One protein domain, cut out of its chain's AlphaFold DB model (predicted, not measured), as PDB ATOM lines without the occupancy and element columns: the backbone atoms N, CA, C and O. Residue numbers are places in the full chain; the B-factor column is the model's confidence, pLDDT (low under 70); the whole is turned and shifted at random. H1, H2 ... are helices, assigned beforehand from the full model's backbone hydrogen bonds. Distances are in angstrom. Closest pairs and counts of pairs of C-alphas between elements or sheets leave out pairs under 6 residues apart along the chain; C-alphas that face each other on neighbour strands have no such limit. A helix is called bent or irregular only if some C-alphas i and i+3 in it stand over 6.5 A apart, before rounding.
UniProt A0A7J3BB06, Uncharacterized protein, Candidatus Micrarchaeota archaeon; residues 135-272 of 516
ATOM      1  N   MET A 135     232.376 155.614 170.805       84.38
ATOM      2  CA  MET A 135     231.584 156.572 171.582       84.38
ATOM      3  C   MET A 135     231.477 156.186 173.057       84.38
ATOM      4  O   MET A 135     231.590 157.063 173.913       84.38
ATOM      5  N   VAL A 136     231.312 154.897 173.369       90.62
ATOM      6  CA  VAL A 136     231.295 154.407 174.758       90.62
ATOM      7  C   VAL A 136     232.648 154.637 175.436       90.62
ATOM      8  O   VAL A 136     232.694 155.143 176.557       90.62
ATOM      9  N   VAL A 137     233.754 154.336 174.749       88.75
ATOM     10  CA  VAL A 137     235.111 154.552 175.277       88.75
ATOM     11  C   VAL A 137     235.381 156.039 175.520       88.75
ATOM     12  O   VAL A 137     235.878 156.405 176.585       88.75
ATOM     13  N   ILE A 138     235.001 156.916 174.585       84.81
ATOM     14  CA  ILE A 138     235.148 158.369 174.748       84.81
ATOM     15  C   ILE A 138     234.260 158.874 175.890       84.81
ATOM     16  O   ILE A 138     234.707 159.704 176.678       84.81
ATOM     17  N   ALA A 139     233.030 158.369 176.027       89.38
ATOM     18  CA  ALA A 139     232.141 158.737 177.125       89.38
ATOM     19  C   ALA A 139     232.738 158.365 178.492       89.38
ATOM     20  O   ALA A 139     232.712 159.184 179.416       89.38
ATOM     21  N   ALA A 140     233.308 157.163 178.615       91.44
ATOM     22  CA  ALA A 140     233.983 156.706 179.827       91.44
ATOM     23  C   ALA A 140     235.245 157.534 180.124       91.44
ATOM     24  O   ALA A 140     235.438 157.985 181.253       91.44
ATOM     25  N   GLY A 141     236.064 157.802 179.101       88.44
ATOM     26  CA  GLY A 141     237.264 158.632 179.218       88.44
ATOM     27  C   GLY A 141     236.945 160.068 179.635       88.44
ATOM     28  O   GLY A 141     237.538 160.579 180.581       88.44
ATOM     29  N   ALA A 142     235.956 160.699 178.996       87.38
ATOM     30  CA  ALA A 142     235.501 162.043 179.342       87.38
ATOM     31  C   ALA A 142     235.019 162.114 180.797       87.38
ATOM     32  O   ALA A 142     235.377 163.049 181.512       87.38
ATOM     33  N   PHE A 143     234.265 161.111 181.260       92.88
ATOM     34  CA  PHE A 143     233.827 161.034 182.651       92.88
ATOM     35  C   PHE A 143     235.006 160.916 183.620       92.88
ATOM     36  O   PHE A 143     235.080 161.699 184.565       92.88
ATOM     37  N   ALA A 144     235.931 159.982 183.371       92.44
ATOM     38  CA  ALA A 144     237.096 159.742 184.222       92.44
ATOM     39  C   ALA A 144     237.993 160.984 184.328       92.44
ATOM     40  O   ALA A 144     238.336 161.400 185.431       92.44
ATOM     41  N   ILE A 145     238.292 161.625 183.194       87.00
ATOM     42  CA  ILE A 145     239.034 162.891 183.139       87.00
ATOM     43  C   ILE A 145     238.294 163.955 183.948       87.00
ATOM     44  O   ILE A 145     238.894 164.608 184.792       87.00
ATOM     45  N   GLY A 146     236.978 164.087 183.765       89.00
ATOM     46  CA  GLY A 146     236.153 165.027 184.520       89.00
ATOM     47  C   GLY A 146     236.250 164.875 186.040       89.00
ATOM     48  O   GLY A 146     236.158 165.879 186.740       89.00
ATOM     49  N   GLN A 147     236.464 163.658 186.554       92.44
ATOM     50  CA  GLN A 147     236.647 163.422 187.992       92.44
ATOM     51  C   GLN A 147     238.002 163.914 188.525       92.44
ATOM     52  O   GLN A 147     238.120 164.142 189.725       92.44
ATOM     53  N   LEU A 148     239.011 164.081 187.663       92.44
ATOM     54  CA  LEU A 148     240.354 164.532 188.052       92.44
ATOM     55  C   LEU A 148     240.477 166.061 188.148       92.44
ATOM     56  O   LEU A 148     241.449 166.559 188.712       92.44
ATOM     57  N   PHE A 149     239.517 166.809 187.599       92.12
ATOM     58  CA  PHE A 149     239.540 168.271 187.566       92.12
ATOM     59  C   PHE A 149     238.474 168.893 188.492       92.12
ATOM     60  O   PHE A 149     237.686 168.199 189.133       92.12
ATOM     61  N   GLY A 150     238.459 170.227 188.587       92.75
ATOM     62  CA  GLY A 150     237.569 170.984 189.473       92.75
ATOM     63  C   GLY A 150     236.066 170.810 189.197       92.75
ATOM     64  O   GLY A 150     235.635 170.206 188.212       92.75
ATOM     65  N   ALA A 151     235.238 171.385 190.076       90.56
ATOM     66  CA  ALA A 151     233.782 171.211 190.045       90.56
ATOM     67  C   ALA A 151     233.139 171.614 188.701       90.56
ATOM     68  O   ALA A 151     232.262 170.909 188.200       90.56
ATOM     69  N   GLU A 152     233.606 172.699 188.076       88.25
ATOM     70  CA  GLU A 152     233.072 173.172 186.792       88.25
ATOM     71  C   GLU A 152     233.369 172.196 185.639       88.25
ATOM     72  O   GLU A 152     232.483 171.831 184.862       88.25
ATOM     73  N   THR A 153     234.614 171.729 185.537       86.38
ATOM     74  CA  THR A 153     235.041 170.771 184.509       86.38
ATOM     75  C   THR A 153     234.374 169.414 184.698       86.38
ATOM     76  O   THR A 153     233.953 168.801 183.718       86.38
ATOM     77  N   ARG A 154     234.178 168.986 185.951       89.69
ATOM     78  CA  ARG A 154     233.451 167.761 186.297       89.69
ATOM     79  C   ARG A 154     232.004 167.812 185.815       89.69
ATOM     80  O   ARG A 154     231.528 166.850 185.208       89.69
ATOM     81  N   ALA A 155     231.318 168.938 186.023       89.88
ATOM     82  CA  ALA A 155     229.945 169.124 185.561       89.88
ATOM     83  C   ALA A 155     229.849 169.040 184.027       89.88
ATOM     84  O   ALA A 155     229.058 168.256 183.499       89.88
ATOM     85  N   LYS A 156     230.710 169.763 183.296       86.44
ATOM     86  CA  LYS A 156     230.733 169.736 181.818       86.44
ATOM     87  C   LYS A 156     231.058 168.346 181.262       86.44
ATOM     88  O   LYS A 156     230.393 167.890 180.331       86.44
ATOM     89  N   ALA A 157     232.050 167.671 181.842       86.56
ATOM     90  CA  ALA A 157     232.454 166.322 181.461       86.56
ATOM     91  C   ALA A 157     231.333 165.295 181.677       86.56
ATOM     92  O   ALA A 157     231.104 164.443 180.820       86.56
ATOM     93  N   THR A 158     230.595 165.415 182.784       91.75
ATOM     94  CA  THR A 158     229.461 164.533 183.096       91.75
ATOM     95  C   THR A 158     228.348 164.680 182.060       91.75
ATOM     96  O   THR A 158     227.881 163.678 181.526       91.75
ATOM     97  N   VAL A 159     227.985 165.915 181.691       89.38
ATOM     98  CA  VAL A 159     226.977 166.172 180.645       89.38
ATOM     99  C   VAL A 159     227.422 165.603 179.293       89.38
ATOM    100  O   VAL A 159     226.634 164.984 178.582       89.38
ATOM    101  N   TRP A 160     228.693 165.777 178.924       86.56
ATOM    102  CA  TRP A 160     229.240 165.214 177.686       86.56
ATOM    103  C   TRP A 160     229.216 163.686 177.668       86.56
ATOM    104  O   TRP A 160     228.754 163.099 176.692       86.56
ATOM    105  N   SER A 161     229.671 163.054 178.750       90.38
ATOM    106  CA  SER A 161     229.654 161.600 178.899       90.38
ATOM    107  C   SER A 161     228.237 161.039 178.772       90.38
ATOM    108  O   SER A 161     228.015 160.113 177.994       90.38
ATOM    109  N   GLN A 162     227.258 161.657 179.442       91.50
ATOM    110  CA  GLN A 162     225.855 161.248 179.367       91.50
ATOM    111  C   GLN A 162     225.284 161.357 177.946       91.50
ATOM    112  O   GLN A 162     224.622 160.430 177.486       91.50
ATOM    113  N   VAL A 163     225.570 162.445 177.222       86.88
ATOM    114  CA  VAL A 163     225.100 162.626 175.833       86.88
ATOM    115  C   VAL A 163     225.729 161.600 174.887       86.88
ATOM    116  O   VAL A 163     225.024 161.027 174.052       86.88
ATOM    117  N   LEU A 164     227.036 161.348 175.007       86.75
ATOM    118  CA  LEU A 164     227.739 160.373 174.168       86.75
ATOM    119  C   LEU A 164     227.261 158.946 174.448       86.75
ATOM    120  O   LEU A 164     226.957 158.214 173.507       86.75
ATOM    121  N   LEU A 165     227.130 158.578 175.724       90.94
ATOM    122  CA  LEU A 165     226.619 157.271 176.134       90.94
ATOM    123  C   LEU A 165     225.172 157.071 175.672       90.94
ATOM    124  O   LEU A 165     224.856 156.039 175.087       90.94
ATOM    125  N   GLY A 166     224.307 158.070 175.872       87.31
ATOM    126  CA  GLY A 166     222.919 158.027 175.409       87.31
ATOM    127  C   GLY A 166     222.820 157.865 173.891       87.31
ATOM    128  O   GLY A 166     222.054 157.035 173.407       87.31
ATOM    129  N   SER A 167     223.651 158.584 173.134       85.00
ATOM    130  CA  SER A 167     223.697 158.469 171.669       85.00
ATOM    131  C   SER A 167     224.189 157.090 171.214       85.00
ATOM    132  O   SER A 167     223.610 156.511 170.296       85.00
ATOM    133  N   ALA A 168     225.208 156.536 171.878       88.69
ATOM    134  CA  ALA A 168     225.719 155.196 171.595       88.69
ATOM    135  C   ALA A 168     224.676 154.105 171.886       88.69
ATOM    136  O   ALA A 168     224.524 153.180 171.092       88.69
ATOM    137  N   LEU A 169     223.920 154.234 172.983       88.56
ATOM    138  CA  LEU A 169     222.828 153.318 173.322       88.56
ATOM    139  C   LEU A 169     221.689 153.380 172.299       88.56
ATOM    140  O   LEU A 169     221.222 152.336 171.849       88.56
ATOM    141  N   ILE A 170     221.277 154.584 171.891       83.25
ATOM    142  CA  ILE A 170     220.260 154.761 170.843       83.25
ATOM    143  C   ILE A 170     220.737 154.120 169.535       83.25
ATOM    144  O   ILE A 170     219.993 153.367 168.913       83.25
ATOM    145  N   ALA A 171     221.988 154.349 169.138       84.12
ATOM    146  CA  ALA A 171     222.553 153.725 167.950       84.12
ATOM    147  C   ALA A 171     222.635 152.201 168.035       84.12
ATOM    148  O   ALA A 171     222.332 151.533 167.051       84.12
ATOM    149  N   ALA A 172     223.015 151.648 169.188       88.25
ATOM    150  CA  ALA A 172     223.030 150.206 169.411       88.25
ATOM    151  C   ALA A 172     221.618 149.609 169.311       88.25
ATOM    152  O   ALA A 172     221.427 148.572 168.679       88.25
ATOM    153  N   LEU A 173     220.616 150.292 169.866       84.88
ATOM    154  CA  LEU A 173     219.219 149.882 169.769       84.88
ATOM    155  C   LEU A 173     218.725 149.918 168.317       84.88
ATOM    156  O   LEU A 173     218.161 148.934 167.842       84.88
ATOM    157  N   ILE A 174     218.995 150.999 167.580       80.75
ATOM    158  CA  ILE A 174     218.631 151.093 166.159       80.75
ATOM    159  C   ILE A 174     219.400 150.051 165.331       80.75
ATOM    160  O   ILE A 174     218.819 149.444 164.436       80.75
ATOM    161  N   TYR A 175     220.672 149.781 165.640       86.62
ATOM    162  CA  TYR A 175     221.452 148.716 165.005       86.62
ATOM    163  C   TYR A 175     220.777 147.353 165.181       86.62
ATOM    164  O   TYR A 175     220.592 146.635 164.202       86.62
ATOM    165  N   ILE A 176     220.363 147.006 166.403       88.69
ATOM    166  CA  ILE A 176     219.652 145.750 166.677       88.69
ATOM    167  C   ILE A 176     218.332 145.713 165.896       88.69
ATOM    168  O   ILE A 176     218.041 144.726 165.220       88.69
ATOM    169  N   ILE A 177     217.552 146.797 165.918       82.31
ATOM    170  CA  ILE A 177     216.279 146.866 165.189       82.31
ATOM    171  C   ILE A 177     216.495 146.688 163.683       82.31
ATOM    172  O   ILE A 177     215.810 145.882 163.066       82.31
ATOM    173  N   LEU A 178     217.451 147.388 163.075       81.38
ATOM    174  CA  LEU A 178     217.671 147.327 161.631       81.38
ATOM    175  C   LEU A 178     218.308 146.005 161.192       81.38
ATOM    176  O   LEU A 178     217.821 145.356 160.272       81.38
ATOM    177  N   PHE A 179     219.399 145.591 161.833       84.44
ATOM    178  CA  PHE A 179     220.204 144.471 161.345       84.44
ATOM    179  C   PHE A 179     219.760 143.112 161.855       84.44
ATOM    180  O   PHE A 179     220.076 142.117 161.208       84.44
ATOM    181  N   TYR A 180     219.070 143.057 162.994       86.06
ATOM    182  CA  TYR A 180     218.589 141.800 163.556       86.06
ATOM    183  C   TYR A 180     217.086 141.633 163.358       86.06
ATOM    184  O   TYR A 180     216.644 140.572 162.940       86.06
ATOM    185  N   ILE A 181     216.281 142.662 163.625       83.19
ATOM    186  CA  ILE A 181     214.822 142.534 163.507       83.19
ATOM    187  C   ILE A 181     214.380 142.758 162.057       83.19
ATOM    188  O   ILE A 181     213.735 141.891 161.473       83.19
ATOM    189  N   ALA A 182     214.746 143.884 161.444       78.00
ATOM    190  CA  ALA A 182     214.239 144.257 160.129       78.00
ATOM    191  C   ALA A 182     214.764 143.353 159.010       78.00
ATOM    192  O   ALA A 182     213.991 143.014 158.123       78.00
ATOM    193  N   THR A 183     216.021 142.905 159.060       80.94
ATOM    194  CA  THR A 183     216.546 141.913 158.102       80.94
ATOM    195  C   THR A 183     215.800 140.591 158.179       80.94
ATOM    196  O   THR A 183     215.477 140.035 157.136       80.94
ATOM    197  N   ASN A 184     215.485 140.111 159.384       80.56
ATOM    198  CA  ASN A 184     214.717 138.887 159.583       80.56
ATOM    199  C   ASN A 184     213.266 139.056 159.124       80.56
ATOM    200  O   ASN A 184     212.731 138.179 158.453       80.56
ATOM    201  N   ILE A 185     212.636 140.200 159.404       76.88
ATOM    202  CA  ILE A 185     211.280 140.488 158.918       76.88
ATOM    203  C   ILE A 185     211.260 140.597 157.391       76.88
ATOM    204  O   ILE A 185     210.425 139.956 156.759       76.88
ATOM    205  N   LEU A 186     212.178 141.354 156.778       73.75
ATOM    206  CA  LEU A 186     212.263 141.453 155.316       73.75
ATOM    207  C   LEU A 186     212.570 140.089 154.697       73.75
ATOM    208  O   LEU A 186     211.994 139.731 153.673       73.75
ATOM    209  N   SER A 187     213.478 139.322 155.303       72.88
ATOM    210  CA  SER A 187     213.860 138.020 154.775       72.88
ATOM    211  C   SER A 187     212.684 137.045 154.833       72.88
ATOM    212  O   SER A 187     212.473 136.349 153.840       72.88
ATOM    213  N   MET A 188     211.886 137.053 155.908       71.62
ATOM    214  CA  MET A 188     210.654 136.268 156.033       71.62
ATOM    215  C   MET A 188     209.564 136.745 155.069       71.62
ATOM    216  O   MET A 188     209.045 135.938 154.302       71.62
ATOM    217  N   MET A 189     209.256 138.047 155.041       64.69
ATOM    218  CA  MET A 189     208.206 138.607 154.177       64.69
ATOM    219  C   MET A 189     208.448 138.309 152.698       64.69
ATOM    220  O   MET A 189     207.494 138.080 151.960       64.69
ATOM    221  N   ILE A 190     209.710 138.290 152.265       63.62
ATOM    222  CA  ILE A 190     210.038 138.060 150.857       63.62
ATOM    223  C   ILE A 190     210.123 136.556 150.522       63.62
ATOM    224  O   ILE A 190     209.840 136.184 149.389       63.62
ATOM    225  N   VAL A 191     210.446 135.672 151.480       57.38
ATOM    226  CA  VAL A 191     210.469 134.202 151.261       57.38
ATOM    227  C   VAL A 191     209.072 133.600 151.247       57.38
ATOM    228  O   VAL A 191     208.809 132.671 150.492       57.38
ATOM    229  N   SER A 192     208.154 134.120 152.059       52.22
ATOM    230  CA  SER A 192     206.814 133.540 152.195       52.22
ATOM    231  C   SER A 192     205.862 133.883 151.044       52.22
ATOM    232  O   SER A 192     204.701 133.479 151.069       52.22
ATOM    233  N   PHE A 193     206.324 134.601 150.020       58.59
ATOM    234  CA  PHE A 193     205.501 135.006 148.886       58.59
ATOM    235  C   PHE A 193     205.454 133.937 147.789       58.59
ATOM    236  O   PHE A 193     206.011 134.075 146.698       58.59
ATOM    237  N   SER A 194     204.755 132.844 148.085       53.88
ATOM    238  CA  SER A 194     204.327 131.872 147.079       53.88
ATOM    239  C   SER A 194     202.849 132.099 146.789       53.88
ATOM    240  O   SER A 194     201.995 131.851 147.639       53.88
ATOM    241  N   ILE A 195     202.535 132.613 145.599       54.19
ATOM    242  CA  ILE A 195     201.148 132.810 145.164       54.19
ATOM    243  C   ILE A 195     200.772 131.604 144.311       54.19
ATOM    244  O   ILE A 195     201.295 131.410 143.216       54.19
ATOM    245  N   GLY A 196     199.885 130.756 144.838       55.81
ATOM    246  CA  GLY A 196     199.422 129.555 144.137       55.81
ATOM    247  C   GLY A 196     200.502 128.482 143.948       55.81
ATOM    248  O   GLY A 196     200.505 127.792 142.932       55.81
ATOM    249  N   GLY A 197     201.453 128.363 144.882       59.84
ATOM    250  CA  GLY A 197     202.534 127.370 144.812       59.84
ATOM    251  C   GLY A 197     203.667 127.728 143.845       59.84
ATOM    252  O   GLY A 197     204.635 126.977 143.748       59.84
ATOM    253  N   LYS A 198     203.585 128.873 143.156       58.47
ATOM    254  CA  LYS A 198     204.687 129.435 142.373       58.47
ATOM    255  C   LYS A 198     205.347 130.549 143.181       58.47
ATOM    256  O   LYS A 198     204.693 131.519 143.566       58.47
ATOM    257  N   GLU A 199     206.643 130.394 143.439       58.91
ATOM    258  CA  GLU A 199     207.470 131.435 144.049       58.91
ATOM    259  C   GLU A 199     207.396 132.700 143.183       58.91
ATOM    260  O   GLU A 199     207.741 132.687 141.998       58.91
ATOM    261  N   VAL A 200     206.878 133.792 143.749       56.84
ATOM    262  CA  VAL A 200     206.767 135.057 143.023       56.84
ATOM    263  C   VAL A 200     208.163 135.662 142.856       56.84
ATOM    264  O   VAL A 200     208.963 135.713 143.788       56.84
ATOM    265  N   VAL A 201     208.436 136.131 141.636       53.69
ATOM    266  CA  VAL A 201     209.737 136.503 141.036       53.69
ATOM    267  C   VAL A 201     210.362 137.789 141.622       53.69
ATOM    268  O   VAL A 201     210.909 138.620 140.902       53.69
ATOM    269  N   LEU A 202     210.290 137.998 142.937       58.25
ATOM    270  CA  LEU A 202     211.077 139.026 143.638       58.25
ATOM    271  C   LEU A 202     212.454 138.511 144.072       58.25
ATOM    272  O   LEU A 202     213.280 139.298 144.527       58.25
ATOM    273  N   THR A 203     212.736 137.219 143.882       62.34
ATOM    274  CA  THR A 203     214.005 136.580 144.248       62.34
ATOM    275  C   THR A 203     215.264 137.313 143.759       62.34
ATOM    276  O   THR A 203     216.152 137.483 144.591       62.34
ATOM    277  N   PRO A 204     215.374 137.845 142.518       61.44
ATOM    278  CA  PRO A 204     216.615 138.501 142.093       61.44
ATOM    279  C   PRO A 204     216.829 139.893 142.711       61.44
ATOM    280  O   PRO A 204     217.966 140.337 142.838       61.44
ATOM    281  N   TYR A 205     215.761 140.595 143.107       66.88
ATOM    282  CA  TYR A 205     215.855 141.960 143.653       66.88
ATOM    283  C   TYR A 205     215.692 142.024 145.166       66.88
ATOM    284  O   TYR A 205     215.988 143.061 145.758       66.88
ATOM    285  N   ARG A 206     215.254 140.927 145.793       73.56
ATOM    286  CA  ARG A 206     215.126 140.776 147.246       73.56
ATOM    287  C   ARG A 206     216.369 141.292 147.949       73.56
ATOM    288  O   ARG A 206     216.292 142.217 148.753       73.56
ATOM    289  N   ASP A 207     217.503 140.709 147.596       75.94
ATOM    290  CA  ASP A 207     218.760 140.962 148.281       75.94
ATOM    291  C   ASP A 207     219.225 142.396 148.019       75.94
ATOM    292  O   ASP A 207     219.594 143.110 148.947       75.94
ATOM    293  N   ALA A 208     219.091 142.877 146.779       71.56
ATOM    294  CA  ALA A 208     219.438 144.248 146.420       71.56
ATOM    295  C   ALA A 208     218.625 145.286 147.213       71.56
ATOM    296  O   ALA A 208     219.207 146.218 147.766       71.56
ATOM    297  N   VAL A 209     217.301 145.122 147.321       75.88
ATOM    298  CA  VAL A 209     216.451 146.043 148.093       75.88
ATOM    299  C   VAL A 209     216.835 146.000 149.568       75.88
ATOM    300  O   VAL A 209     217.097 147.055 150.144       75.88
ATOM    301  N   VAL A 210     216.950 144.806 150.166       80.94
ATOM    302  CA  VAL A 210     217.374 144.642 151.569       80.94
ATOM    303  C   VAL A 210     218.693 145.373 151.814       80.94
ATOM    304  O   VAL A 210     218.789 146.192 152.730       80.94
ATOM    305  N   PHE A 211     219.703 145.129 150.979       78.81
ATOM    306  CA  PHE A 211     221.025 145.713 151.167       78.81
ATOM    307  C   PHE A 211     221.046 147.222 150.955       78.81
ATOM    308  O   PHE A 211     221.750 147.906 151.693       78.81
ATOM    309  N   VAL A 212     220.272 147.767 150.014       78.88
ATOM    310  CA  VAL A 212     220.173 149.222 149.839       78.88
ATOM    311  C   VAL A 212     219.511 149.877 151.048       78.88
ATOM    312  O   VAL A 212     220.034 150.869 151.557       78.88
ATOM    313  N   VAL A 213     218.407 149.312 151.548       82.06
ATOM    314  CA  VAL A 213     217.737 149.828 152.752       82.06
ATOM    315  C   VAL A 213     218.687 149.812 153.942       82.06
ATOM    316  O   VAL A 213     218.819 150.823 154.636       82.06
ATOM    317  N   LEU A 214     219.397 148.703 154.155       83.00
ATOM    318  CA  LEU A 214     220.388 148.593 155.224       83.00
ATOM    319  C   LEU A 214     221.525 149.593 155.052       83.00
ATOM    320  O   LEU A 214     221.910 150.250 156.017       83.00
ATOM    321  N   LEU A 215     222.055 149.736 153.839       79.25
ATOM    322  CA  LEU A 215     223.165 150.633 153.548       79.25
ATOM    323  C   LEU A 215     222.784 152.085 153.826       79.25
ATOM    324  O   LEU A 215     223.491 152.763 154.569       79.25
ATOM    325  N   ILE A 216     221.657 152.554 153.292       82.88
ATOM    326  CA  ILE A 216     221.218 153.939 153.498       82.88
ATOM    327  C   ILE A 216     220.905 154.174 154.972       82.88
ATOM    328  O   ILE A 216     221.329 155.183 155.536       82.88
ATOM    329  N   SER A 217     220.249 153.212 155.624       83.19
ATOM    330  CA  SER A 217     219.946 153.339 157.046       83.19
ATOM    331  C   SER A 217     221.210 153.417 157.895       83.19
ATOM    332  O   SER A 217     221.292 154.234 158.807       83.19
ATOM    333  N   SER A 218     222.236 152.644 157.541       81.69
ATOM    334  CA  SER A 218     223.548 152.705 158.188       81.69
ATOM    335  C   SER A 218     224.220 154.053 157.987       81.69
ATOM    336  O   SER A 218     224.761 154.608 158.938       81.69
ATOM    337  N   VAL A 219     224.175 154.598 156.768       81.00
ATOM    338  CA  VAL A 219     224.760 155.909 156.460       81.00
ATOM    339  C   VAL A 219     224.094 157.002 157.293       81.00
ATOM    340  O   VAL A 219     224.805 157.791 157.907       81.00
ATOM    341  N   VAL A 220     222.760 157.018 157.377       82.62
ATOM    342  CA  VAL A 220     222.008 157.985 158.202       82.62
ATOM    343  C   VAL A 220     222.353 157.843 159.689       82.62
ATOM    344  O   VAL A 220     222.491 158.834 160.401       82.62
ATOM    345  N   LEU A 221     222.543 156.616 160.173       81.75
ATOM    346  CA  LEU A 221     222.883 156.359 161.571       81.75
ATOM    347  C   LEU A 221     224.317 156.794 161.901       81.75
ATOM    348  O   LEU A 221     224.561 157.419 162.932       81.75
ATOM    349  N   ILE A 222     225.264 156.508 161.006       79.81
ATOM    350  CA  ILE A 222     226.662 156.936 161.135       79.81
ATOM    351  C   ILE A 222     226.744 158.465 161.136       79.81
ATOM    352  O   ILE A 222     227.427 159.035 161.989       79.81
ATOM    353  N   THR A 223     226.037 159.142 160.226       81.00
ATOM    354  CA  THR A 223     226.014 160.611 160.191       81.00
ATOM    355  C   THR A 223     225.331 161.191 161.427       81.00
ATOM    356  O   THR A 223     225.844 162.161 161.986       81.00
ATOM    357  N   TYR A 224     224.254 160.571 161.922       83.50
ATOM    358  CA  TYR A 224     223.605 160.952 163.180       83.50
ATOM    359  C   TYR A 224     224.563 160.894 164.375       83.50
ATOM    360  O   TYR A 224     224.693 161.863 165.127       83.50
ATOM    361  N   LEU A 225     225.291 159.787 164.525       79.94
ATOM    362  CA  LEU A 225     226.265 159.641 165.604       79.94
ATOM    363  C   LEU A 225     227.411 160.644 165.478       79.94
ATOM    364  O   LEU A 225     227.799 161.264 166.466       79.94
ATOM    365  N   ALA A 226     227.908 160.855 164.258       76.38
ATOM    366  CA  ALA A 226     228.924 161.862 163.987       76.38
ATOM    367  C   ALA A 226     228.447 163.267 164.401       76.38
ATOM    368  O   ALA A 226     229.164 163.980 165.099       76.38
ATOM    369  N   ALA A 227     227.212 163.649 164.064       81.12
ATOM    370  CA  ALA A 227     226.652 164.939 164.464       81.12
ATOM    371  C   ALA A 227     226.573 165.104 165.988       81.12
ATOM    372  O   ALA A 227     226.904 166.174 166.508       81.12
ATOM    373  N   LYS A 228     226.215 164.040 166.718       81.56
ATOM    374  CA  LYS A 228     226.195 164.047 168.189       81.56
ATOM    375  C   LYS A 228     227.585 164.182 168.806       81.56
ATOM    376  O   LYS A 228     227.723 164.862 169.822       81.56
ATOM    377  N   ILE A 229     228.612 163.604 168.180       75.69
ATOM    378  CA  ILE A 229     230.010 163.785 168.599       75.69
ATOM    379  C   ILE A 229     230.442 165.250 168.428       75.69
ATOM    380  O   ILE A 229     231.091 165.799 169.318       75.69
ATOM    381  N   PHE A 230     230.060 165.904 167.324       77.00
ATOM    382  CA  PHE A 230     230.514 167.268 167.011       77.00
ATOM    383  C   PHE A 230     229.642 168.394 167.572       77.00
ATOM    384  O   PHE A 230     230.067 169.549 167.534       77.00
ATOM    385  N   LYS A 231     228.451 168.083 168.102       80.56
ATOM    386  CA  LYS A 231     227.482 169.057 168.641       80.56
ATOM    387  C   LYS A 231     227.187 170.219 167.685       80.56
ATOM    388  O   LYS A 231     227.086 171.369 168.108       80.56
ATOM    389  N   VAL A 232     227.048 169.924 166.393       82.25
ATOM    390  CA  VAL A 232     226.637 170.920 165.396       82.25
ATOM    391  C   VAL A 232     225.102 170.949 165.360       82.25
ATOM    392  O   VAL A 232     224.503 169.977 164.892       82.25
ATOM    393  N   PRO A 233     224.441 172.018 165.849       83.38
ATOM    394  CA  PRO A 233     222.981 172.046 165.997       83.38
ATOM    395  C   PRO A 233     222.248 171.940 164.652       83.38
ATOM    396  O   PRO A 233     221.182 171.337 164.571       83.38
ATOM    397  N   GLU A 234     222.849 172.462 163.582       85.44
ATOM    398  CA  GLU A 234     222.315 172.384 162.217       85.44
ATOM    399  C   GLU A 234     222.221 170.934 161.723       85.44
ATOM    400  O   GLU A 234     221.218 170.530 161.134       85.44
ATOM    401  N   TRP A 235     223.248 170.126 162.008       87.56
ATOM    402  CA  TRP A 235     223.285 168.718 161.616       87.56
ATOM    403  C   TRP A 235     222.301 167.898 162.434       87.56
ATOM    404  O   TRP A 235     221.642 167.019 161.891       87.56
ATOM    405  N   GLU A 236     222.170 168.199 163.726       85.88
ATOM    406  CA  GLU A 236     221.195 167.534 164.584       85.88
ATOM    407  C   GLU A 236     219.760 167.775 164.101       85.88
ATOM    408  O   GLU A 236     218.993 166.822 163.973       85.88
ATOM    409  N   ALA A 237     219.409 169.022 163.773       89.88
ATOM    410  CA  ALA A 237     218.089 169.342 163.240       89.88
ATOM    411  C   ALA A 237     217.814 168.596 161.924       89.88
ATOM    412  O   ALA A 237     216.765 167.967 161.779       89.88
ATOM    413  N   TYR A 238     218.780 168.603 160.999       89.00
ATOM    414  CA  TYR A 238     218.665 167.886 159.730       89.00
ATOM    415  C   TYR A 238     218.517 166.371 159.929       89.00
ATOM    416  O   TYR A 238     217.640 165.739 159.343       89.00
ATOM    417  N   LEU A 239     219.333 165.774 160.797       87.75
ATOM    418  CA  LEU A 239     219.339 164.330 161.011       87.75
ATOM    419  C   LEU A 239     218.131 163.836 161.799       87.75
ATOM    420  O   LEU A 239     217.680 162.726 161.546       87.75
ATOM    421  N   ASN A 240     217.561 164.643 162.694       88.31
ATOM    422  CA  ASN A 240     216.296 164.307 163.349       88.31
ATOM    423  C   ASN A 240     215.148 164.230 162.328       88.31
ATOM    424  O   ASN A 240     214.309 163.325 162.393       88.31
ATOM    425  N   ILE A 241     215.142 165.136 161.345       90.88
ATOM    426  CA  ILE A 241     214.194 165.096 160.224       90.88
ATOM    427  C   ILE A 241     214.446 163.848 159.369       90.88
ATOM    428  O   ILE A 241     213.507 163.110 159.067       90.88
ATOM    429  N   GLU A 242     215.699 163.560 159.012       89.50
ATOM    430  CA  GLU A 242     216.027 162.385 158.196       89.50
ATOM    431  C   GLU A 242     215.764 161.052 158.902       89.50
ATOM    432  O   GLU A 242     215.274 160.121 158.269       89.50
ATOM    433  N   LEU A 243     215.991 160.961 160.212       86.81
ATOM    434  CA  LEU A 243     215.676 159.769 160.999       86.81
ATOM    435  C   LEU A 243     214.165 159.504 161.020       86.81
ATOM    436  O   LEU A 243     213.735 158.370 160.810       86.81
ATOM    437  N   THR A 244     213.356 160.551 161.198       89.19
ATOM    438  CA  THR A 244     211.889 160.448 161.132       89.19
ATOM    439  C   THR A 244     211.441 159.987 159.741       89.19
ATOM    440  O   THR A 244     210.633 159.070 159.605       89.19
ATOM    441  N   ASN A 245     212.031 160.553 158.684       90.38
ATOM    442  CA  ASN A 245     211.737 160.161 157.308       90.38
ATOM    443  C   ASN A 245     212.182 158.733 156.967       90.38
ATOM    444  O   ASN A 245     211.529 158.066 156.161       90.38
ATOM    445  N   LEU A 246     213.274 158.257 157.564       87.38
ATOM    446  CA  LEU A 246     213.759 156.887 157.427       87.38
ATOM    447  C   LEU A 246     212.779 155.906 158.069       87.38
ATOM    448  O   LEU A 246     212.404 154.929 157.425       87.38
ATOM    449  N   ILE A 247     212.309 156.193 159.287       86.75
ATOM    450  CA  ILE A 247     211.290 155.381 159.971       86.75
ATOM    451  C   ILE A 247     209.999 155.350 159.146       86.75
ATOM    452  O   ILE A 247     209.459 154.274 158.893       86.75
ATOM    453  N   ASN A 248     209.546 156.502 158.643       89.94
ATOM    454  CA  ASN A 248     208.363 156.582 157.783       89.94
ATOM    455  C   ASN A 248     208.545 155.788 156.480       89.94
ATOM    456  O   ASN A 248     207.634 155.083 156.056       89.94
ATOM    457  N   SER A 249     209.723 155.851 155.855       90.19
ATOM    458  CA  SER A 249     210.037 155.064 154.651       90.19
ATOM    459  C   SER A 249     210.064 153.563 154.935       90.19
ATOM    460  O   SER A 249     209.610 152.777 154.107       90.19
ATOM    461  N   PHE A 250     210.539 153.161 156.114       85.69
ATOM    462  CA  PHE A 250     210.541 151.767 156.545       85.69
ATOM    463  C   PHE A 250     209.125 151.236 156.818       85.69
ATOM    464  O   PHE A 250     208.760 150.174 156.315       85.69
ATOM    465  N   LEU A 251     208.295 151.991 157.546       87.81
ATOM    466  CA  LEU A 251     206.881 151.655 157.761       87.81
ATOM    467  C   LEU A 251     206.122 151.565 156.436       87.81
ATOM    468  O   LEU A 251     205.347 150.634 156.219       87.81
ATOM    469  N   LEU A 252     206.390 152.500 155.527       89.75
ATOM    470  CA  LEU A 252     205.806 152.495 154.197       89.75
ATOM    471  C   LEU A 252     206.233 151.275 153.386       89.75
ATOM    472  O   LEU A 252     205.405 150.700 152.693       89.75
ATOM    473  N   LEU A 253     207.494 150.858 153.478       86.44
ATOM    474  CA  LEU A 253     207.973 149.648 152.817       86.44
ATOM    475  C   LEU A 253     207.203 148.415 153.306       86.44
ATOM    476  O   LEU A 253     206.729 147.637 152.478       86.44
ATOM    477  N   ILE A 254     207.020 148.267 154.623       84.75
ATOM    478  CA  ILE A 254     206.215 147.178 155.199       84.75
ATOM    479  C   ILE A 254     204.779 147.240 154.673       84.75
ATOM    480  O   ILE A 254     204.237 146.229 154.226       84.75
ATOM    481  N   PHE A 255     204.177 148.432 154.689       88.25
ATOM    482  CA  PHE A 255     202.823 148.645 154.195       88.25
ATOM    483  C   PHE A 255     202.691 148.286 152.712       88.25
ATOM    484  O   PHE A 255     201.793 147.536 152.354       88.25
ATOM    485  N   VAL A 256     203.592 148.766 151.852       87.12
ATOM    486  CA  VAL A 256     203.570 148.508 150.406       87.12
ATOM    487  C   VAL A 256     203.721 147.017 150.128       87.12
ATOM    488  O   VAL A 256     202.912 146.465 149.389       87.12
ATOM    489  N   ILE A 257     204.693 146.339 150.745       83.31
ATOM    490  CA  ILE A 257     204.888 144.893 150.555       83.31
ATOM    491  C   ILE A 257     203.647 144.116 151.013       83.31
ATOM    492  O   ILE A 257     203.129 143.286 150.262       83.31
ATOM    493  N   GLY A 258     203.129 144.414 152.209       83.25
ATOM    494  CA  GLY A 258     201.919 143.775 152.729       83.25
ATOM    495  C   GLY A 258     200.695 144.041 151.850       83.25
ATOM    496  O   GLY A 258     199.910 143.138 151.571       83.25
ATOM    497  N   PHE A 259     200.559 145.260 151.339       85.56
ATOM    498  CA  PHE A 259     199.449 145.648 150.482       85.56
ATOM    499  C   PHE A 259     199.503 144.980 149.106       85.56
ATOM    500  O   PHE A 259     198.469 144.517 148.623       85.56
ATOM    501  N   PHE A 260     200.686 144.848 148.495       83.50
ATOM    502  CA  PHE A 260     200.867 144.043 147.282       83.50
ATOM    503  C   PHE A 260     200.513 142.568 147.529       83.50
ATOM    504  O   PHE A 260     199.942 141.932 146.647       83.50
ATOM    505  N   ALA A 261     200.770 142.043 148.732       80.25
ATOM    506  CA  ALA A 261     200.412 140.670 149.109       80.25
ATOM    507  C   ALA A 261     198.914 140.444 149.113       80.25
ATOM    508  O   ALA A 261     198.395 139.546 148.445       80.25
ATOM    509  N   VAL A 262     198.222 141.311 149.846       84.19
ATOM    510  CA  VAL A 262     196.772 141.264 149.971       84.19
ATOM    511  C   VAL A 262     196.136 141.488 148.603       84.19
ATOM    512  O   VAL A 262     195.305 140.692 148.178       84.19
ATOM    513  N   SER A 263     196.584 142.506 147.868       82.56
ATOM    514  CA  SER A 263     196.028 142.844 146.557       82.56
ATOM    515  C   SER A 263     196.250 141.743 145.527       82.56
ATOM    516  O   SER A 263     195.342 141.435 144.759       82.56
ATOM    517  N   SER A 264     197.428 141.113 145.518       77.44
ATOM    518  CA  SER A 264     197.683 140.005 144.603       77.44
ATOM    519  C   SER A 264     196.833 138.788 144.953       77.44
ATOM    520  O   SER A 264     196.332 138.148 144.040       77.44
ATOM    521  N   THR A 265     196.613 138.499 146.239       82.38
ATOM    522  CA  THR A 265     195.736 137.400 146.686       82.38
ATOM    523  C   THR A 265     194.277 137.648 146.304       82.38
ATOM    524  O   THR A 265     193.598 136.750 145.816       82.38
ATOM    525  N   ILE A 266     193.788 138.878 146.485       83.81
ATOM    526  CA  ILE A 266     192.437 139.265 146.057       83.81
ATOM    527  C   ILE A 266     192.316 139.130 144.539       83.81
ATOM    528  O   ILE A 266     191.338 138.586 144.034       83.81
ATOM    529  N   SER A 267     193.323 139.588 143.798       79.25
ATOM    530  CA  SER A 267     193.286 139.522 142.344       79.25
ATOM    531  C   SER A 267     193.373 138.091 141.812       79.25
ATOM    532  O   SER A 267     192.638 137.753 140.888       79.25
ATOM    533  N   THR A 268     194.188 137.212 142.402       80.38
ATOM    534  CA  THR A 268     194.199 135.795 142.012       80.38
ATOM    535  C   THR A 268     192.892 135.096 142.381       80.38
ATOM    536  O   THR A 268     192.422 134.266 141.609       80.38
ATOM    537  N   ALA A 269     192.247 135.476 143.491       83.94
ATOM    538  CA  ALA A 269     190.924 134.967 143.853       83.94
ATOM    539  C   ALA A 269     189.834 135.376 142.847       83.94
ATOM    540  O   ALA A 269     188.945 134.580 142.557       83.94
ATOM    541  N   ILE A 270     189.911 136.590 142.294       82.94
ATOM    542  CA  ILE A 270     188.968 137.071 141.271       82.94
ATOM    543  C   ILE A 270     189.250 136.421 139.912       82.94
ATOM    544  O   ILE A 270     188.325 136.069 139.187       82.94
ATOM    545  N   THR A 271     190.525 136.287 139.546       80.75
ATOM    546  CA  THR A 271     190.920 135.979 138.165       80.75
ATOM    547  C   THR A 271     191.289 134.518 137.913       80.75
ATOM    548  O   THR A 271     191.417 134.117 136.759       80.75
ATOM    549  N   GLY A 272     191.511 133.722 138.962       81.38
ATOM    550  CA  GLY A 272     191.929 132.317 138.874       81.38
ATOM    551  C   GLY A 272     193.357 132.085 138.356       81.38
ATOM    552  O   GLY A 272     193.796 130.941 138.268       81.38
TER     553      GLY A 272
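What this domain is: This is residues 135 to 272 of the 516 residues of an uncharacterized protein of Candidatus Micrarchaeota archaeon (UniProt A0A7J3BB06). A long, thin rod of helices runs back and forth: H2, H3 and H4 form a loose up-and-down bundle, each running against the one before it, and short H1 folds back along the first part of H2. H3 touches both H2 and H4. The printed part has 138 residues with four named helices, H1 to H4 in order, and no named strand; the class is all helix. It is only just extended, close to loose, with a radius of gyration of the C-alphas of 21.6 A, spanning 78 by 25 by 20 A.

Where its parts are: Find C-alpha 151 at (233.782, 171.211, 190.045); from there H2, residues 151 to 191, runs 58.5 A. H2 is neither bent nor irregular, but only just: C-alphas 179 and 182 are 6.1 A apart. H3, residues 203 to 230, runs 41.6 A and is only just irregular, with C-alphas 204 and 207 7.0 A apart. H4, residues 233 to 271, runs 55.7 A to C-alpha 271 at (190.920, 135.979, 138.165). Look back to H1, residues 135 to 148, 20.3 A long.

How they stand to each other: H2 and H3 touch as a hairpin, opposite ways at a shallow tilt of 5 degrees; their closest C-alphas, of Ser 167 and Leu 225, are 6.7 A apart. Residues 153 to 168 of H2 touch H1 as a hairpin, opposite ways at 14 degrees, a shallow tilt, closest at the C-alphas of Ala 139 and Ser 161, 4.2 A. Residues 217 to 228 of H3 touch residues 235 to 246 of H4, also a hairpin, at a shallow tilt of 18 degrees, opposite ways; the closest C-alphas, of Ala 227 and Trp 235, are 5.8 A apart. H2 and H4 are close but not clearly touching, with the C-alphas of Met 189 and Ile 257 closest at 8.0 A. H1 and H4 are apart. Every O i to N i+4 pair is within hydrogen-bond range in H4, against 9 of 10 in H1, 34 of 37 in H2 and 22 of 24 in H3.

The domain as a whole: The C-alphas of Gly 150 and Gly 272, the two farthest apart, are 78.3 A from each other. The printed part has no cut. The link from H2 to H3 is long, with 11 residues; the other two are tight. Look for low confidence at residues 189 to 205, under 70 in pLDDT.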